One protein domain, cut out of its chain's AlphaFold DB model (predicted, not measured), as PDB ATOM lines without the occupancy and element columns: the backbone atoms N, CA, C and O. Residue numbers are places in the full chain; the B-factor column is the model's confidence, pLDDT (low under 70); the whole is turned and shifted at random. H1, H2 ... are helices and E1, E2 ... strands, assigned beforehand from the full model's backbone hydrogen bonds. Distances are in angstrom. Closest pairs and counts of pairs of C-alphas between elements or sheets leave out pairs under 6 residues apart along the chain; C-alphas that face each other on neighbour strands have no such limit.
ATOM      1  N   ASN A  20     -41.771  63.863 116.670       69.94
ATOM      2  CA  ASN A  20     -40.484  63.387 116.149       69.94
ATOM      3  C   ASN A  20     -40.023  64.059 114.839       69.94
ATOM      4  O   ASN A  20     -38.824  64.190 114.618       69.94
ATOM      5  N   ASP A  21     -40.929  64.513 113.965       83.88
ATOM      6  CA  ASP A  21     -40.529  64.980 112.624       83.88
ATOM      7  C   ASP A  21     -39.798  66.333 112.666       83.88
ATOM      8  O   ASP A  21     -38.717  66.455 112.094       83.88
ATOM      9  N   LEU A  22     -40.315  67.319 113.413       88.88
ATOM     10  CA  LEU A  22     -39.664  68.630 113.571       88.88
ATOM     11  C   LEU A  22     -38.359  68.544 114.388       88.88
ATOM     12  O   LEU A  22     -37.389  69.245 114.102       88.88
ATOM     13  N   GLU A  23     -38.303  67.658 115.385       87.31
ATOM     14  CA  GLU A  23     -37.076  67.392 116.144       87.31
ATOM     15  C   GLU A  23     -36.013  66.740 115.247       87.31
ATOM     16  O   GLU A  23     -34.876  67.212 115.173       87.31
ATOM     17  N   LYS A  24     -36.395  65.722 114.466       87.38
ATOM     18  CA  LYS A  24     -35.524  65.084 113.473       87.38
ATOM     19  C   LYS A  24     -35.068  66.073 112.398       87.38
ATOM     20  O   LYS A  24     -33.890  66.059 112.036       87.38
ATOM     21  N   TRP A  25     -35.952  66.955 111.934       90.19
ATOM     22  CA  TRP A  25     -35.670  68.028 110.973       90.19
ATOM     23  C   TRP A  25     -34.585  68.999 111.463       90.19
ATOM     24  O   TRP A  25     -33.701  69.408 110.700       90.19
ATOM     25  N   ASN A  26     -34.628  69.333 112.755       91.12
ATOM     26  CA  ASN A  26     -33.721  70.283 113.395       91.12
ATOM     27  C   ASN A  26     -32.496  69.655 114.064       91.12
ATOM     28  O   ASN A  26     -31.593  70.387 114.471       91.12
ATOM     29  N   SER A  27     -32.426  68.323 114.132       89.12
ATOM     30  CA  SER A  27     -31.237  67.601 114.583       89.12
ATOM     31  C   SER A  27     -30.002  67.946 113.737       89.12
ATOM     32  O   SER A  27     -30.109  68.393 112.594       89.12
ATOM     33  N   GLU A  28     -28.804  67.707 114.272       86.75
ATOM     34  CA  GLU A  28     -27.541  67.918 113.546       86.75
ATOM     35  C   GLU A  28     -27.486  67.107 112.236       86.75
ATOM     36  O   GLU A  28     -27.130  67.630 111.174       86.75
ATOM     37  N   VAL A  29     -27.943  65.852 112.293       86.19
ATOM     38  CA  VAL A  29     -28.093  64.986 111.115       86.19
ATOM     39  C   VAL A  29     -29.129  65.571 110.154       86.19
ATOM     40  O   VAL A  29     -28.861  65.678 108.961       86.19
ATOM     41  N   GLY A  30     -30.281  66.016 110.663       87.19
ATOM     42  CA  GLY A  30     -31.334  66.650 109.869       87.19
ATOM     43  C   GLY A  30     -30.842  67.885 109.118       87.19
ATOM     44  O   GLY A  30     -31.031  67.981 107.909       87.19
ATOM     45  N   ARG A  31     -30.130  68.791 109.792       90.19
ATOM     46  CA  ARG A  31     -29.512  69.983 109.184       90.19
ATOM     47  C   ARG A  31     -28.518  69.625 108.085       90.19
ATOM     48  O   ARG A  31     -28.560  70.227 107.014       90.19
ATOM     49  N   THR A  32     -27.685  68.611 108.316       88.75
ATOM     50  CA  THR A  32     -26.741  68.106 107.308       88.75
ATOM     51  C   THR A  32     -27.483  67.578 106.079       88.75
ATOM     52  O   THR A  32     -27.179  67.977 104.955       88.75
ATOM     53  N   VAL A  33     -28.518  66.754 106.280       89.12
ATOM     54  CA  VAL A  33     -29.365  66.242 105.193       89.12
ATOM     55  C   VAL A  33     -30.015  67.391 104.418       89.12
ATOM     56  O   VAL A  33     -29.949  67.419 103.190       89.12
ATOM     57  N   ARG A  34     -30.594  68.379 105.108       89.94
ATOM     58  CA  ARG A  34     -31.233  69.546 104.478       89.94
ATOM     59  C   ARG A  34     -30.262  70.356 103.633       89.94
ATOM     60  O   ARG A  34     -30.614  70.750 102.521       89.94
ATOM     61  N   GLN A  35     -29.046  70.572 104.129       89.62
ATOM     62  CA  GLN A  35     -28.010  71.284 103.393       89.62
ATOM     63  C   GLN A  35     -27.609  70.527 102.121       89.62
ATOM     64  O   GLN A  35     -27.668  71.106 101.035       89.62
ATOM     65  N   THR A  36     -27.313  69.226 102.218       88.62
ATOM     66  CA  THR A  36     -26.974  68.402 101.045       88.62
ATOM     67  C   THR A  36     -28.107  68.373 100.017       88.62
ATOM     68  O   THR A  36     -27.868  68.529  98.819       88.62
ATOM     69  N   HIS A  37     -29.358  68.225 100.462       88.31
ATOM     70  CA  HIS A  37     -30.516  68.274  99.569       88.31
ATOM     71  C   HIS A  37     -30.684  69.656  98.923       88.31
ATOM     72  O   HIS A  37     -30.975  69.730  97.730       88.31
ATOM     73  N   SER A  38     -30.455  70.751  99.657       87.94
ATOM     74  CA  SER A  38     -30.529  72.111  99.108       87.94
ATOM     75  C   SER A  38     -29.448  72.380  98.058       87.94
ATOM     76  O   SER A  38     -29.706  73.126  97.113       87.94
ATOM     77  N   GLU A  39     -28.245  71.833  98.230       85.88
ATOM     78  CA  GLU A  39     -27.144  71.955  97.269       85.88
ATOM     79  C   GLU A  39     -27.421  71.122  96.014       85.88
ATOM     80  O   GLU A  39     -27.311  71.632  94.896       85.88
ATOM     81  N   LYS A  40     -27.885  69.876  96.187       83.19
ATOM     82  CA  LYS A  40     -28.271  68.999  95.074       83.19
ATOM     83  C   LYS A  40     -29.417  69.591  94.254       83.19
ATOM     84  O   LYS A  40     -29.352  69.571  93.026       83.19
ATOM     85  N   LEU A  41     -30.425  70.170  94.913       82.62
ATOM     86  CA  LEU A  41     -31.606  70.754  94.266       82.62
ATOM     87  C   LEU A  41     -31.248  71.825  93.224       82.62
ATOM     88  O   LEU A  41     -31.897  71.916  92.182       82.62
ATOM     89  N   ALA A  42     -30.187  72.601  93.469       72.69
ATOM     90  CA  ALA A  42     -29.710  73.618  92.533       72.69
ATOM     91  C   ALA A  42     -29.191  73.025  91.209       72.69
ATOM     92  O   ALA A  42     -29.226  73.700  90.183       72.69
ATOM     93  N   GLN A  43     -28.741  71.771  91.229       72.88
ATOM     94  CA  GLN A  43     -28.192  71.050  90.078       72.88
ATOM     95  C   GLN A  43     -29.208  70.083  89.447       72.88
ATOM     96  O   GLN A  43     -28.956  69.533  88.380       72.88
ATOM     97  N   THR A  44     -30.358  69.869  90.096       70.94
ATOM     98  CA  THR A  44     -31.335  68.846  89.699       70.94
ATOM     99  C   THR A  44     -32.154  69.323  88.498       70.94
ATOM    100  O   THR A  44     -32.676  70.442  88.497       70.94
ATOM    101  N   THR A  45     -32.305  68.497  87.464       69.38
ATOM    102  CA  THR A  45     -33.190  68.803  86.326       69.38
ATOM    103  C   THR A  45     -34.655  68.491  86.663       69.38
ATOM    104  O   THR A  45     -34.934  67.796  87.637       69.38
ATOM    105  N   TYR A  46     -35.621  68.987  85.877       66.94
ATOM    106  CA  TYR A  46     -37.043  68.655  86.100       66.94
ATOM    107  C   TYR A  46     -37.323  67.148  85.974       66.94
ATOM    108  O   TYR A  46     -38.271  66.662  86.571       66.94
ATOM    109  N   LYS A  47     -36.476  66.405  85.246       64.56
ATOM    110  CA  LYS A  47     -36.571  64.945  85.086       64.56
ATOM    111  C   LYS A  47     -36.190  64.171  86.351       64.56
ATOM    112  O   LYS A  47     -36.519  62.999  86.479       64.56
ATOM    113  N   GLU A  48     -35.487  64.819  87.274       64.69
ATOM    114  CA  GLU A  48     -34.996  64.235  88.526       64.69
ATOM    115  C   GLU A  48     -35.769  64.742  89.756       64.69
ATOM    116  O   GLU A  48     -35.506  64.310  90.881       64.69
ATOM    117  N   ILE A  49     -36.718  65.661  89.553       67.25
ATOM    118  CA  ILE A  49     -37.653  66.134  90.575       67.25
ATOM    119  C   ILE A  49     -38.994  65.468  90.314       67.25
ATOM    120  O   ILE A  49     -39.471  65.444  89.186       67.25
ATOM    121  N   SER A  50     -39.627  64.971  91.371       69.12
ATOM    122  CA  SER A  50     -41.019  64.554  91.305       69.12
ATOM    123  C   SER A  50     -41.844  65.419  92.245       69.12
ATOM    124  O   SER A  50     -41.522  65.531  93.432       69.12
ATOM    125  N   SER A  51     -42.901  66.028  91.708       71.00
ATOM    126  CA  SER A  51     -44.020  66.498  92.514       71.00
ATOM    127  C   SER A  51     -45.217  65.600  92.241       71.00
ATOM    128  O   SER A  51     -45.693  65.492  91.112       71.00
ATOM    129  N   LYS A  52     -45.679  64.916  93.285       74.75
ATOM    130  CA  LYS A  52     -46.881  64.078  93.249       74.75
ATOM    131  C   LYS A  52     -47.948  64.705  94.142       74.75
ATOM    132  O   LYS A  52     -47.656  65.626  94.903       74.75
ATOM    133  N   ASN A  53     -49.185  64.221  94.047       79.38
ATOM    134  CA  ASN A  53     -50.276  64.576  94.966       79.38
ATOM    135  C   ASN A  53     -50.502  66.092  95.129       79.38
ATOM    136  O   ASN A  53     -50.651  66.602  96.240       79.38
ATOM    137  N   VAL A  54     -50.504  66.830  94.018       88.25
ATOM    138  CA  VAL A  54     -50.680  68.284  94.036       88.25
ATOM    139  C   VAL A  54     -52.091  68.642  94.494       88.25
ATOM    140  O   VAL A  54     -53.073  68.324  93.829       88.25
ATOM    141  N   THR A  55     -52.197  69.348  95.621       91.12
ATOM    142  CA  THR A  55     -53.486  69.844  96.119       91.12
ATOM    143  C   THR A  55     -53.643  71.326  95.806       91.12
ATOM    144  O   THR A  55     -52.824  72.142  96.223       91.12
ATOM    145  N   VAL A  56     -54.723  71.700  95.124       93.00
ATOM    146  CA  VAL A  56     -55.074  73.105  94.867       93.00
ATOM    147  C   VAL A  56     -56.071  73.586  95.923       93.00
ATOM    148  O   VAL A  56     -57.062  72.904  96.207       93.00
ATOM    149  N   SER A  57     -55.802  74.755  96.506       92.31
ATOM    150  CA  SER A  57     -56.711  75.443  97.434       92.31
ATOM    151  C   SER A  57     -58.083  75.718  96.807       92.31
ATOM    152  O   SER A  57     -58.224  75.806  95.588       92.31
ATOM    153  N   GLN A  58     -59.116  75.862  97.641       89.81
ATOM    154  CA  GLN A  58     -60.476  76.147  97.162       89.81
ATOM    155  C   GLN A  58     -60.577  77.494  96.437       89.81
ATOM    156  O   GLN A  58     -61.330  77.604  95.477       89.81
ATOM    157  N   ASP A  59     -59.812  78.500  96.865       90.88
ATOM    158  CA  ASP A  59     -59.768  79.813  96.216       90.88
ATOM    159  C   ASP A  59     -58.778  79.876  95.040       90.88
ATOM    160  O   ASP A  59     -58.640  80.926  94.409       90.88
ATOM    161  N   MET A  60     -58.100  78.757  94.743       93.50
ATOM    162  CA  MET A  60     -57.109  78.602  93.677       93.50
ATOM    163  C   MET A  60     -55.929  79.582  93.760       93.50
ATOM    164  O   MET A  60     -55.218  79.774  92.774       93.50
ATOM    165  N   LYS A  61     -55.695  80.206  94.923       95.06
ATOM    166  CA  LYS A  61     -54.577  81.143  95.120       95.06
ATOM    167  C   LYS A  61     -53.302  80.445  95.541       95.06
ATOM    168  O   LYS A  61     -52.217  80.962  95.284       95.06
ATOM    169  N   THR A  62     -53.422  79.291  96.188       95.75
ATOM    170  CA  THR A  62     -52.277  78.477  96.595       95.75
ATOM    171  C   THR A  62     -52.362  77.050  96.083       95.75
ATOM    172  O   THR A  62     -53.446  76.481  95.903       95.75
ATOM    173  N   VAL A  63     -51.195  76.458  95.878       95.25
ATOM    174  CA  VAL A  63     -51.025  75.062  95.495       95.25
ATOM    175  C   VAL A  63     -50.016  74.395  96.423       95.25
ATOM    176  O   VAL A  63     -49.069  75.029  96.893       95.25
ATOM    177  N   HIS A  64     -50.258  73.118  96.701       93.69
ATOM    178  CA  HIS A  64     -49.512  72.319  97.660       93.69
ATOM    179  C   HIS A  64     -48.972  71.048  96.992       93.69
ATOM    180  O   HIS A  64     -49.581  69.983  97.125       93.69
ATOM    181  N   PRO A  65     -47.891  71.138  96.197       90.69
ATOM    182  CA  PRO A  65     -47.214  69.961  95.672       90.69
ATOM    183  C   PRO A  65     -46.461  69.213  96.779       90.69
ATOM    184  O   PRO A  65     -45.711  69.818  97.551       90.69
ATOM    185  N   GLN A  66     -46.594  67.884  96.812       89.06
ATOM    186  CA  GLN A  66     -45.698  67.025  97.583       89.06
ATOM    187  C   GLN A  66     -44.427  66.802  96.765       89.06
ATOM    188  O   GLN A  66     -44.435  66.096  95.758       89.06
ATOM    189  N   ILE A  67     -43.337  67.424  97.201       85.75
ATOM    190  CA  ILE A  67     -42.038  67.396  96.542       85.75
ATOM    191  C   ILE A  67     -41.169  66.355  97.229       85.75
ATOM    192  O   ILE A  67     -40.955  66.388  98.445       85.75
ATOM    193  N   GLU A  68     -40.631  65.446  96.424       84.12
ATOM    194  CA  GLU A  68     -39.737  64.402  96.896       84.12
ATOM    195  C   GLU A  68     -38.348  64.584  96.304       84.12
ATOM    196  O   GLU A  68     -38.167  64.697  95.092       84.12
ATOM    197  N   THR A  69     -37.343  64.593  97.176       79.31
ATOM    198  CA  THR A  69     -35.938  64.667  96.769       79.31
ATOM    199  C   THR A  69     -35.163  63.534  97.415       79.31
ATOM    200  O   THR A  69     -35.442  63.151  98.550       79.31
ATOM    201  N   SER A  70     -34.182  62.990  96.697       81.31
ATOM    202  CA  SER A  70     -33.295  61.937  97.196       81.31
ATOM    203  C   SER A  70     -31.837  62.347  97.019       81.31
ATOM    204  O   SER A  70     -31.451  62.794  95.937       81.31
ATOM    205  N   ALA A  71     -31.009  62.161  98.042       80.69
ATOM    206  CA  ALA A  71     -29.568  62.401  97.990       80.69
ATOM    207  C   ALA A  71     -28.806  61.317  98.768       80.69
ATOM    208  O   ALA A  71     -29.407  60.504  99.465       80.69
ATOM    209  N   GLN A  72     -27.483  61.282  98.608       80.81
ATOM    210  CA  GLN A  72     -26.610  60.458  99.436       80.81
ATOM    211  C   GLN A  72     -25.930  61.361 100.466       80.81
ATOM    212  O   GLN A  72     -25.283  62.338 100.095       80.81
ATOM    213  N   VAL A  73     -26.094  61.046 101.748       77.44
ATOM    214  CA  VAL A  73     -25.535  61.803 102.873       77.44
ATOM    215  C   VAL A  73     -24.731  60.826 103.719       77.44
ATOM    216  O   VAL A  73     -25.269  59.827 104.190       77.44
ATOM    217  N   ALA A  74     -23.428  61.079 103.863       76.56
ATOM    218  CA  ALA A  74     -22.507  60.215 104.611       76.56
ATOM    219  C   ALA A  74     -22.587  58.717 104.219       76.56
ATOM    220  O   ALA A  74     -22.530  57.833 105.067       76.56
ATOM    221  N   GLY A  75     -22.746  58.422 102.924       72.94
ATOM    222  CA  GLY A  75     -22.836  57.052 102.398       72.94
ATOM    223  C   GLY A  75     -24.243  56.444 102.403       72.94
ATOM    224  O   GLY A  75     -24.481  55.503 101.651       72.94
ATOM    225  N   SER A  76     -25.198  57.028 103.133       75.44
ATOM    226  CA  SER A  76     -26.586  56.551 103.203       75.44
ATOM    227  C   SER A  76     -27.504  57.294 102.239       75.44
ATOM    228  O   SER A  76     -27.373  58.505 102.046       75.44
ATOM    229  N   LYS A  77     -28.469  56.586 101.640       80.19
ATOM    230  CA  LYS A  77     -29.521  57.215 100.831       80.19
ATOM    231  C   LYS A  77     -30.559  57.849 101.754       80.19
ATOM    232  O   LYS A  77     -31.177  57.170 102.573       80.19
ATOM    233  N   THR A  78     -30.769  59.146 101.587       83.12
ATOM    234  CA  THR A  78     -31.754  59.930 102.330       83.12
ATOM    235  C   THR A  78     -32.814  60.476 101.386       83.12
ATOM    236  O   THR A  78     -32.511  60.898 100.267       83.12
ATOM    237  N   ARG A  79     -34.067  60.476 101.838       84.38
ATOM    238  CA  ARG A  79     -35.207  61.054 101.124       84.38
ATOM    239  C   ARG A  79     -35.839  62.138 101.985       84.38
ATOM    240  O   ARG A  79     -36.056  61.945 103.176       84.38
ATOM    241  N   VAL A  80     -36.126  63.279 101.368       85.88
ATOM    242  CA  VAL A  80     -36.890  64.362 101.989       85.88
ATOM    243  C   VAL A  80     -38.218  64.477 101.266       85.88
ATOM    244  O   VAL A  80     -38.238  64.634 100.042       85.88
ATOM    245  N   VAL A  81     -39.301  64.418 102.037       87.81
ATOM    246  CA  VAL A  81     -40.669  64.632 101.569       87.81
ATOM    247  C   VAL A  81     -41.192  65.904 102.214       87.81
ATOM    248  O   VAL A  81     -41.267  65.999 103.440       87.81
ATOM    249  N   ALA A  82     -41.544  66.884 101.391       87.62
ATOM    250  CA  ALA A  82     -42.103  68.143 101.856       87.62
ATOM    251  C   ALA A  82     -43.307  68.534 101.009       87.62
ATOM    252  O   ALA A  82     -43.272  68.454  99.784       87.62
ATOM    253  N   GLU A  83     -44.363  68.992 101.665       90.69
ATOM    254  CA  GLU A  83     -45.511  69.573 100.987       90.69
ATOM    255  C   GLU A  83     -45.371  71.095 100.985       90.69
ATOM    256  O   GLU A  83     -45.696  71.765 101.968       90.69
ATOM    257  N   ALA A  84     -44.813  71.630  99.901       91.06
ATOM    258  CA  ALA A  84     -44.508  73.049  99.797       91.06
ATOM    259  C   ALA A  84     -45.776  73.869  99.544       91.06
ATOM    260  O   ALA A  84     -46.661  73.436  98.821       91.06
ATOM    261  N   THR A  85     -45.854  75.075 100.096       94.06
ATOM    262  CA  THR A  85     -46.913  76.042  99.798       94.06
ATOM    263  C   THR A  85     -46.409  77.030  98.760       94.06
ATOM    264  O   THR A  85     -45.435  77.743  98.999       94.06
ATOM    265  N   LEU A  86     -47.083  77.089  97.613       94.69
ATOM    266  CA  LEU A  86     -46.788  78.039  96.547       94.69
ATOM    267  C   LEU A  86     -47.996  78.915  96.259       94.69
ATOM    268  O   LEU A  86     -49.133  78.445  96.288       94.69
ATOM    269  N   VAL A  87     -47.736  80.178  95.932       95.12
ATOM    270  CA  VAL A  87     -48.740  81.064  95.343       95.12
ATOM    271  C   VAL A  87     -48.884  80.702  93.869       95.12
ATOM    272  O   VAL A  87     -47.889  80.556  93.158       95.12
ATOM    273  N   VAL A  88     -50.124  80.539  93.421       95.00
ATOM    274  CA  VAL A  88     -50.442  80.230  92.030       95.00
ATOM    275  C   VAL A  88     -50.217  81.471  91.176       95.00
ATOM    276  O   VAL A  88     -50.824  82.517  91.402       95.00
ATOM    277  N   ASP A  89     -49.384  81.326  90.151       95.00
ATOM    278  CA  ASP A  89     -49.224  82.315  89.092       95.00
ATOM    279  C   ASP A  89     -50.041  81.864  87.876       95.00
ATOM    280  O   ASP A  89     -49.625  81.008  87.090       95.00
ATOM    281  N   ILE A 274     -45.068  67.466  88.412       75.38
ATOM    282  CA  ILE A 274     -43.813  67.162  87.710       75.38
ATOM    283  C   ILE A 274     -43.579  65.652  87.816       75.38
ATOM    284  O   ILE A 274     -43.411  65.110  88.914       75.38
ATOM    285  N   GLY A 275     -43.558  64.972  86.671       65.88
ATOM    286  CA  GLY A 275     -43.417  63.519  86.578       65.88
ATOM    287  C   GLY A 275     -43.886  62.989  85.222       65.88
ATOM    288  O   GLY A 275     -43.957  63.745  84.257       65.88
ATOM    289  N   SER A 276     -44.244  61.701  85.154       54.38
ATOM    290  CA  SER A 276     -44.797  61.049  83.949       54.38
ATOM    291  C   SER A 276     -46.017  61.769  83.369       54.38
ATOM    292  O   SER A 276     -46.221  61.762  82.160       54.38
ATOM    293  N   ASP A 277     -46.796  62.424  84.228       54.31
ATOM    294  CA  ASP A 277     -48.101  62.997  83.879       54.31
ATOM    295  C   ASP A 277     -47.990  64.442  83.347       54.31
ATOM    296  O   ASP A 277     -48.975  65.038  82.905       54.31
ATOM    297  N   ASN A 278     -46.780  65.015  83.395       64.12
ATOM    298  CA  ASN A 278     -46.410  66.294  82.793       64.12
ATOM    299  C   ASN A 278     -44.956  66.196  82.311       64.12
ATOM    300  O   ASN A 278     -44.017  66.572  83.014       64.12
ATOM    301  N   THR A 279     -44.782  65.630  81.118       59.41
ATOM    302  CA  THR A 279     -43.477  65.273  80.542       59.41
ATOM    303  C   THR A 279     -42.621  66.485  80.159       59.41
ATOM    304  O   THR A 279     -41.397  66.371  80.099       59.41
ATOM    305  N   GLU A 280     -43.236  67.655  79.954       70.25
ATOM    306  CA  GLU A 280     -42.557  68.911  79.610       70.25
ATOM    307  C   GLU A 280     -43.214  70.126  80.301       70.25
ATOM    308  O   GLU A 280     -43.891  70.920  79.639       70.25
ATOM    309  N   PRO A 281     -43.029  70.291  81.625       76.06
ATOM    310  CA  PRO A 281     -43.588  71.414  82.376       76.06
ATOM    311  C   PRO A 281     -42.935  72.747  81.982       76.06
ATOM    312  O   PRO A 281     -41.757  72.792  81.608       76.06
ATOM    313  N   ASP A 282     -43.661  73.860  82.135       85.19
ATOM    314  CA  ASP A 282     -43.072  75.192  81.981       85.19
ATOM    315  C   ASP A 282     -41.854  75.385  82.917       85.19
ATOM    316  O   ASP A 282     -41.971  75.211  84.137       85.19
ATOM    317  N   PRO A 283     -40.682  75.798  82.390       85.50
ATOM    318  CA  PRO A 283     -39.468  75.945  83.194       85.50
ATOM    319  C   PRO A 283     -39.599  76.914  84.373       85.50
ATOM    320  O   PRO A 283     -38.923  76.734  85.385       85.50
ATOM    321  N   ASN A 284     -40.457  77.934  84.276       89.56
ATOM    322  CA  ASN A 284     -40.648  78.889  85.365       89.56
ATOM    323  C   ASN A 284     -41.445  78.272  86.513       89.56
ATOM    324  O   ASN A 284     -41.131  78.544  87.666       89.56
ATOM    325  N   ILE A 285     -42.414  77.399  86.218       89.69
ATOM    326  CA  ILE A 285     -43.150  76.655  87.251       89.69
ATOM    327  C   ILE A 285     -42.210  75.670  87.956       89.69
ATOM    328  O   ILE A 285     -42.226  75.561  89.182       89.69
ATOM    329  N   VAL A 286     -41.328  75.002  87.202       86.88
ATOM    330  CA  VAL A 286     -40.282  74.148  87.788       86.88
ATOM    331  C   VAL A 286     -39.382  74.949  88.732       86.88
ATOM    332  O   VAL A 286     -39.046  74.468  89.815       86.88
ATOM    333  N   ASN A 287     -38.987  76.165  88.344       88.81
ATOM    334  CA  ASN A 287     -38.174  77.035  89.192       88.81
ATOM    335  C   ASN A 287     -38.926  77.467  90.455       88.81
ATOM    336  O   ASN A 287     -38.348  77.382  91.534       88.81
ATOM    337  N   ASP A 288     -40.214  77.810  90.360       91.06
ATOM    338  CA  ASP A 288     -41.033  78.135  91.535       91.06
ATOM    339  C   ASP A 288     -41.088  76.957  92.524       91.06
ATOM    340  O   ASP A 288     -40.913  77.138  93.729       91.06
ATOM    341  N   ILE A 289     -41.269  75.730  92.018       89.81
ATOM    342  CA  ILE A 289     -41.271  74.495  92.821       89.81
ATOM    343  C   ILE A 289     -39.912  74.279  93.500       89.81
ATOM    344  O   ILE A 289     -39.853  73.975  94.696       89.81
ATOM    345  N   LYS A 290     -38.809  74.476  92.771       87.94
ATOM    346  CA  LYS A 290     -37.452  74.392  93.329       87.94
ATOM    347  C   LYS A 290     -37.207  75.447  94.401       87.94
ATOM    348  O   LYS A 290     -36.650  75.126  95.450       87.94
ATOM    349  N   ASP A 291     -37.613  76.686  94.159       90.69
ATOM    350  CA  ASP A 291     -37.407  77.789  95.091       90.69
ATOM    351  C   ASP A 291     -38.234  77.603  96.364       90.69
ATOM    352  O   ASP A 291     -37.711  77.795  97.467       90.69
ATOM    353  N   ALA A 292     -39.472  77.121  96.239       91.00
ATOM    354  CA  ALA A 292     -40.303  76.749  97.376       91.00
ATOM    355  C   ALA A 292     -39.661  75.619  98.195       91.00
ATOM    356  O   ALA A 292     -39.503  75.750  99.410       91.00
ATOM    357  N   GLN A 293     -39.186  74.554  97.538       89.81
ATOM    358  CA  GLN A 293     -38.503  73.448  98.214       89.81
ATOM    359  C   GLN A 293     -37.209  73.896  98.903       89.81
ATOM    360  O   GLN A 293     -36.929  73.505 100.038       89.81
ATOM    361  N   LYS A 294     -36.421  74.752  98.250       90.56
ATOM    362  CA  LYS A 294     -35.207  75.344  98.821       90.56
ATOM    363  C   LYS A 294     -35.527  76.207 100.040       90.56
ATOM    364  O   LYS A 294     -34.793  76.164 101.026       90.56
ATOM    365  N   GLY A 295     -36.615  76.974  99.983       91.31
ATOM    366  CA  GLY A 295     -37.133  77.744 101.110       91.31
ATOM    367  C   GLY A 295     -37.499  76.846 102.289       91.31
ATOM    368  O   GLY A 295     -37.087  77.128 103.413       91.31
ATOM    369  N   THR A 296     -38.206  75.745 102.029       92.44
ATOM    370  CA  THR A 296     -38.558  74.745 103.043       92.44
ATOM    371  C   THR A 296     -37.312  74.152 103.690       92.44
ATOM    372  O   THR A 296     -37.173  74.236 104.904       92.44
ATOM    373  N   LEU A 297     -36.361  73.639 102.900       91.38
ATOM    374  CA  LEU A 297     -35.127  73.009 103.397       91.38
ATOM    375  C   LEU A 297     -34.290  73.938 104.297       91.38
ATOM    376  O   LEU A 297     -33.651  73.471 105.238       91.38
ATOM    377  N   LYS A 298     -34.305  75.250 104.036       92.56
ATOM    378  CA  LYS A 298     -33.561  76.253 104.817       92.56
ATOM    379  C   LYS A 298     -34.251  76.697 106.106       92.56
ATOM    380  O   LYS A 298     -33.599  77.336 106.926       92.56
ATOM    381  N   SER A 299     -35.540  76.416 106.275       93.19
ATOM    382  CA  SER A 299     -36.293  76.834 107.458       93.19
ATOM    383  C   SER A 299     -36.125  75.834 108.600       93.19
ATOM    384  O   SER A 299     -36.178  74.624 108.385       93.19
ATOM    385  N   ASP A 300     -35.926  76.343 109.813       93.81
ATOM    386  CA  ASP A 300     -35.937  75.538 111.039       93.81
ATOM    387  C   ASP A 300     -37.370  75.268 111.543       93.81
ATOM    388  O   ASP A 300     -37.589  74.304 112.269       93.81
ATOM    389  N   ASP A 301     -38.358  76.058 111.117       93.31
ATOM    390  CA  ASP A 301     -39.782  75.838 111.401       93.31
ATOM    391  C   ASP A 301     -40.621  76.065 110.128       93.31
ATOM    392  O   ASP A 301     -41.327  77.066 109.991       93.31
ATOM    393  N   PRO A 302     -40.518  75.168 109.132       92.44
ATOM    394  CA  PRO A 302     -41.148  75.361 107.825       92.44
ATOM    395  C   PRO A 302     -42.676  75.457 107.905       92.44
ATOM    396  O   PRO A 302     -43.285  76.162 107.095       92.44
ATOM    397  N   LYS A 303     -43.287  74.795 108.891       92.25
ATOM    398  CA  LYS A 303     -44.721  74.868 109.154       92.25
ATOM    399  C   LYS A 303     -45.099  76.192 109.819       92.25
ATOM    400  O   LYS A 303     -46.040  76.841 109.364       92.25
ATOM    401  N   GLY A 304     -44.370  76.618 110.854       90.56
ATOM    402  CA  GLY A 304     -44.589  77.907 111.519       90.56
ATOM    403  C   GLY A 304     -44.344  79.107 110.602       90.56
ATOM    404  O   GLY A 304     -45.084  80.087 110.656       90.56
ATOM    405  N   ASP A 305     -43.390  78.987 109.678       91.88
ATOM    406  CA  ASP A 305     -43.087  79.987 108.652       91.88
ATOM    407  C   ASP A 305     -44.080  79.978 107.468       91.88
ATOM    408  O   ASP A 305     -43.919  80.746 106.516       91.88
ATOM    409  N   GLY A 306     -45.074  79.081 107.471       91.88
ATOM    410  CA  GLY A 306     -46.077  78.959 106.408       91.88
ATOM    411  C   GLY A 306     -45.542  78.417 105.076       91.88
ATOM    412  O   GLY A 306     -46.231  78.496 104.058       91.88
ATOM    413  N   ARG A 307     -44.328  77.854 105.050       93.12
ATOM    414  CA  ARG A 307     -43.739  77.241 103.845       93.12
ATOM    415  C   ARG A 307     -44.325  75.872 103.543       93.12
ATOM    416  O   ARG A 307     -44.330  75.461 102.388       93.12
ATOM    417  N   THR A 308     -44.846  75.187 104.555       92.56
ATOM    418  CA  THR A 308     -45.526  73.894 104.431       92.56
ATOM    419  C   THR A 308     -46.786  73.866 105.294       92.56
ATOM    420  O   THR A 308     -46.915  74.636 106.246       92.56
ATOM    421  N   ARG A 309     -47.741  72.980 104.980       91.31
ATOM    422  CA  ARG A 309     -48.912  72.745 105.857       91.31
ATOM    423  C   ARG A 309     -48.602  71.756 106.985       91.31
ATOM    424  O   ARG A 309     -49.272  71.748 108.019       91.31
ATOM    425  N   THR A 310     -47.593  70.914 106.781       89.81
ATOM    426  CA  THR A 310     -47.153  69.858 107.699       89.81
ATOM    427  C   THR A 310     -45.641  69.903 107.879       89.81
ATOM    428  O   THR A 310     -44.926  70.464 107.045       89.81
ATOM    429  N   ASP A 311     -45.148  69.333 108.976       90.44
ATOM    430  CA  ASP A 311     -43.709  69.225 109.202       90.44
ATOM    431  C   ASP A 311     -43.095  68.288 108.142       90.44
ATOM    432  O   ASP A 311     -43.626  67.192 107.919       90.44
ATOM    433  N   PRO A 312     -42.021  68.702 107.442       90.62
ATOM    434  CA  PRO A 312     -41.372  67.858 106.450       90.62
ATOM    435  C   PRO A 312     -40.780  66.594 107.067       90.62
ATOM    436  O   PRO A 312     -40.328  66.582 108.212       90.62
ATOM    437  N   LYS A 313     -40.702  65.538 106.258       90.19
ATOM    438  CA  LYS A 313     -40.204  64.231 106.688       90.19
ATOM    439  C   LYS A 313     -38.840  63.938 106.090       90.19
ATOM    440  O   LYS A 313     -38.607  64.173 104.903       90.19
ATOM    441  N   ILE A 314     -37.956  63.391 106.921       85.44
ATOM    442  CA  ILE A 314     -36.655  62.859 106.510       85.44
ATOM    443  C   ILE A 314     -36.683  61.345 106.695       85.44
ATOM    444  O   ILE A 314     -36.722  60.859 107.827       85.44
ATOM    445  N   ASP A 315     -36.580  60.609 105.596       81.81
ATOM    446  CA  ASP A 315     -36.397  59.163 105.589       81.81
ATOM    447  C   ASP A 315     -34.906  58.861 105.389       81.81
ATOM    448  O   ASP A 315     -34.303  59.240 104.384       81.81
ATOM    449  N   THR A 316     -34.291  58.187 106.355       67.31
ATOM    450  CA  THR A 316     -32.905  57.709 106.270       67.31
ATOM    451  C   THR A 316     -32.952  56.207 106.033       67.31
ATOM    452  O   THR A 316     -33.383  55.474 106.924       67.31
ATOM    453  N   GLY A 317     -32.537  55.742 104.852       55.44
ATOM    454  CA  GLY A 317     -32.245  54.321 104.666       55.44
ATOM    455  C   GLY A 317     -31.069  53.950 105.568       55.44
ATOM    456  O   GLY A 317     -30.088  54.690 105.616       55.44
TER     457      GLY A 317
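This is residues 20 to 89 and 274 to 317 of the 476 residues of an uncharacterized protein of Acinetobacter johnsonii (UniProt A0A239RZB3). A twisted sheet of four antiparallel strands has two helices, H2 and H3, laid across one of its faces, partly side by side and running opposite ways, while no named helix covers the other face. H1 only grazes the sheet beside its edge strand E4. The printed part has 114 residues, with three named helices and four named strands in the order H1, H2, E1, E2, E3, H3, E4; the sheet's order is E1, E2, E3, E4, and the class is mixed, helices and strands. The whole is compact, with a radius of gyration of the C-alphas of 13.6 A and spans of 37 by 29 by 19 A.

H1, residues 20 to 26, is close to but not clearly touching H2, residues 28 to 43, the closest C-alphas being those of Lys 24 and Gly 30, 5.7 A apart. E1, residues 50 to 56, E2, residues 62 to 73, and E3, residues 76 to 83, form a meander, each strand the antiparallel neighbour of the one before, and two hairpins. Between E1 and E2, N 64 and O 55 are 2.8 A apart, within hydrogen-bond range; between E2 and E3, N 67 and O 82 are 2.8 A apart. H3, residues 283 to 298, touches H2 at a shallow tilt of 17 degrees, opposite ways, with the C-alphas of Arg 34 and Leu 297 closest at 5.3 A. H2 and H3 make two layers with the sheet, lying on the same face at heights of 8.1 A and 10.0 A. On the local plane they run across the strands, at 74 and 67 degrees to E2. E4, residues 313 to 316, is antiparallel to E3, with N 79 and O 315 2.8 A apart. In H1 and H3 every O i to N i+4 pair is within hydrogen-bond range; in H2, 10 of 12 are.

H1 begins at C-alpha 20, (-40.484, 63.387, 116.149), and H2 measures 23.7 A from first to last C-alpha. E1 measures 16.8 A, E2 32.1 A and E3 23.1 A. H3 measures 22.4 A and begins at C-alpha 283, (-39.468, 75.945, 83.194). E4 ends at C-alpha 316, (-32.905, 57.709, 106.270).

The C-alphas farthest apart are those of Asp 59 and Gly 75, 43.8 A. Residues 90 to 273 are not printed, and C-alphas 89 and 274 are 16.1 A apart across the cut. The link from H3 to E4 is long, with 14 residues. The mean pLDDT of the printed part is 84.4; it is under 70 at residue 20, residues 45 to 50, 275 to 279 and 316 to 317.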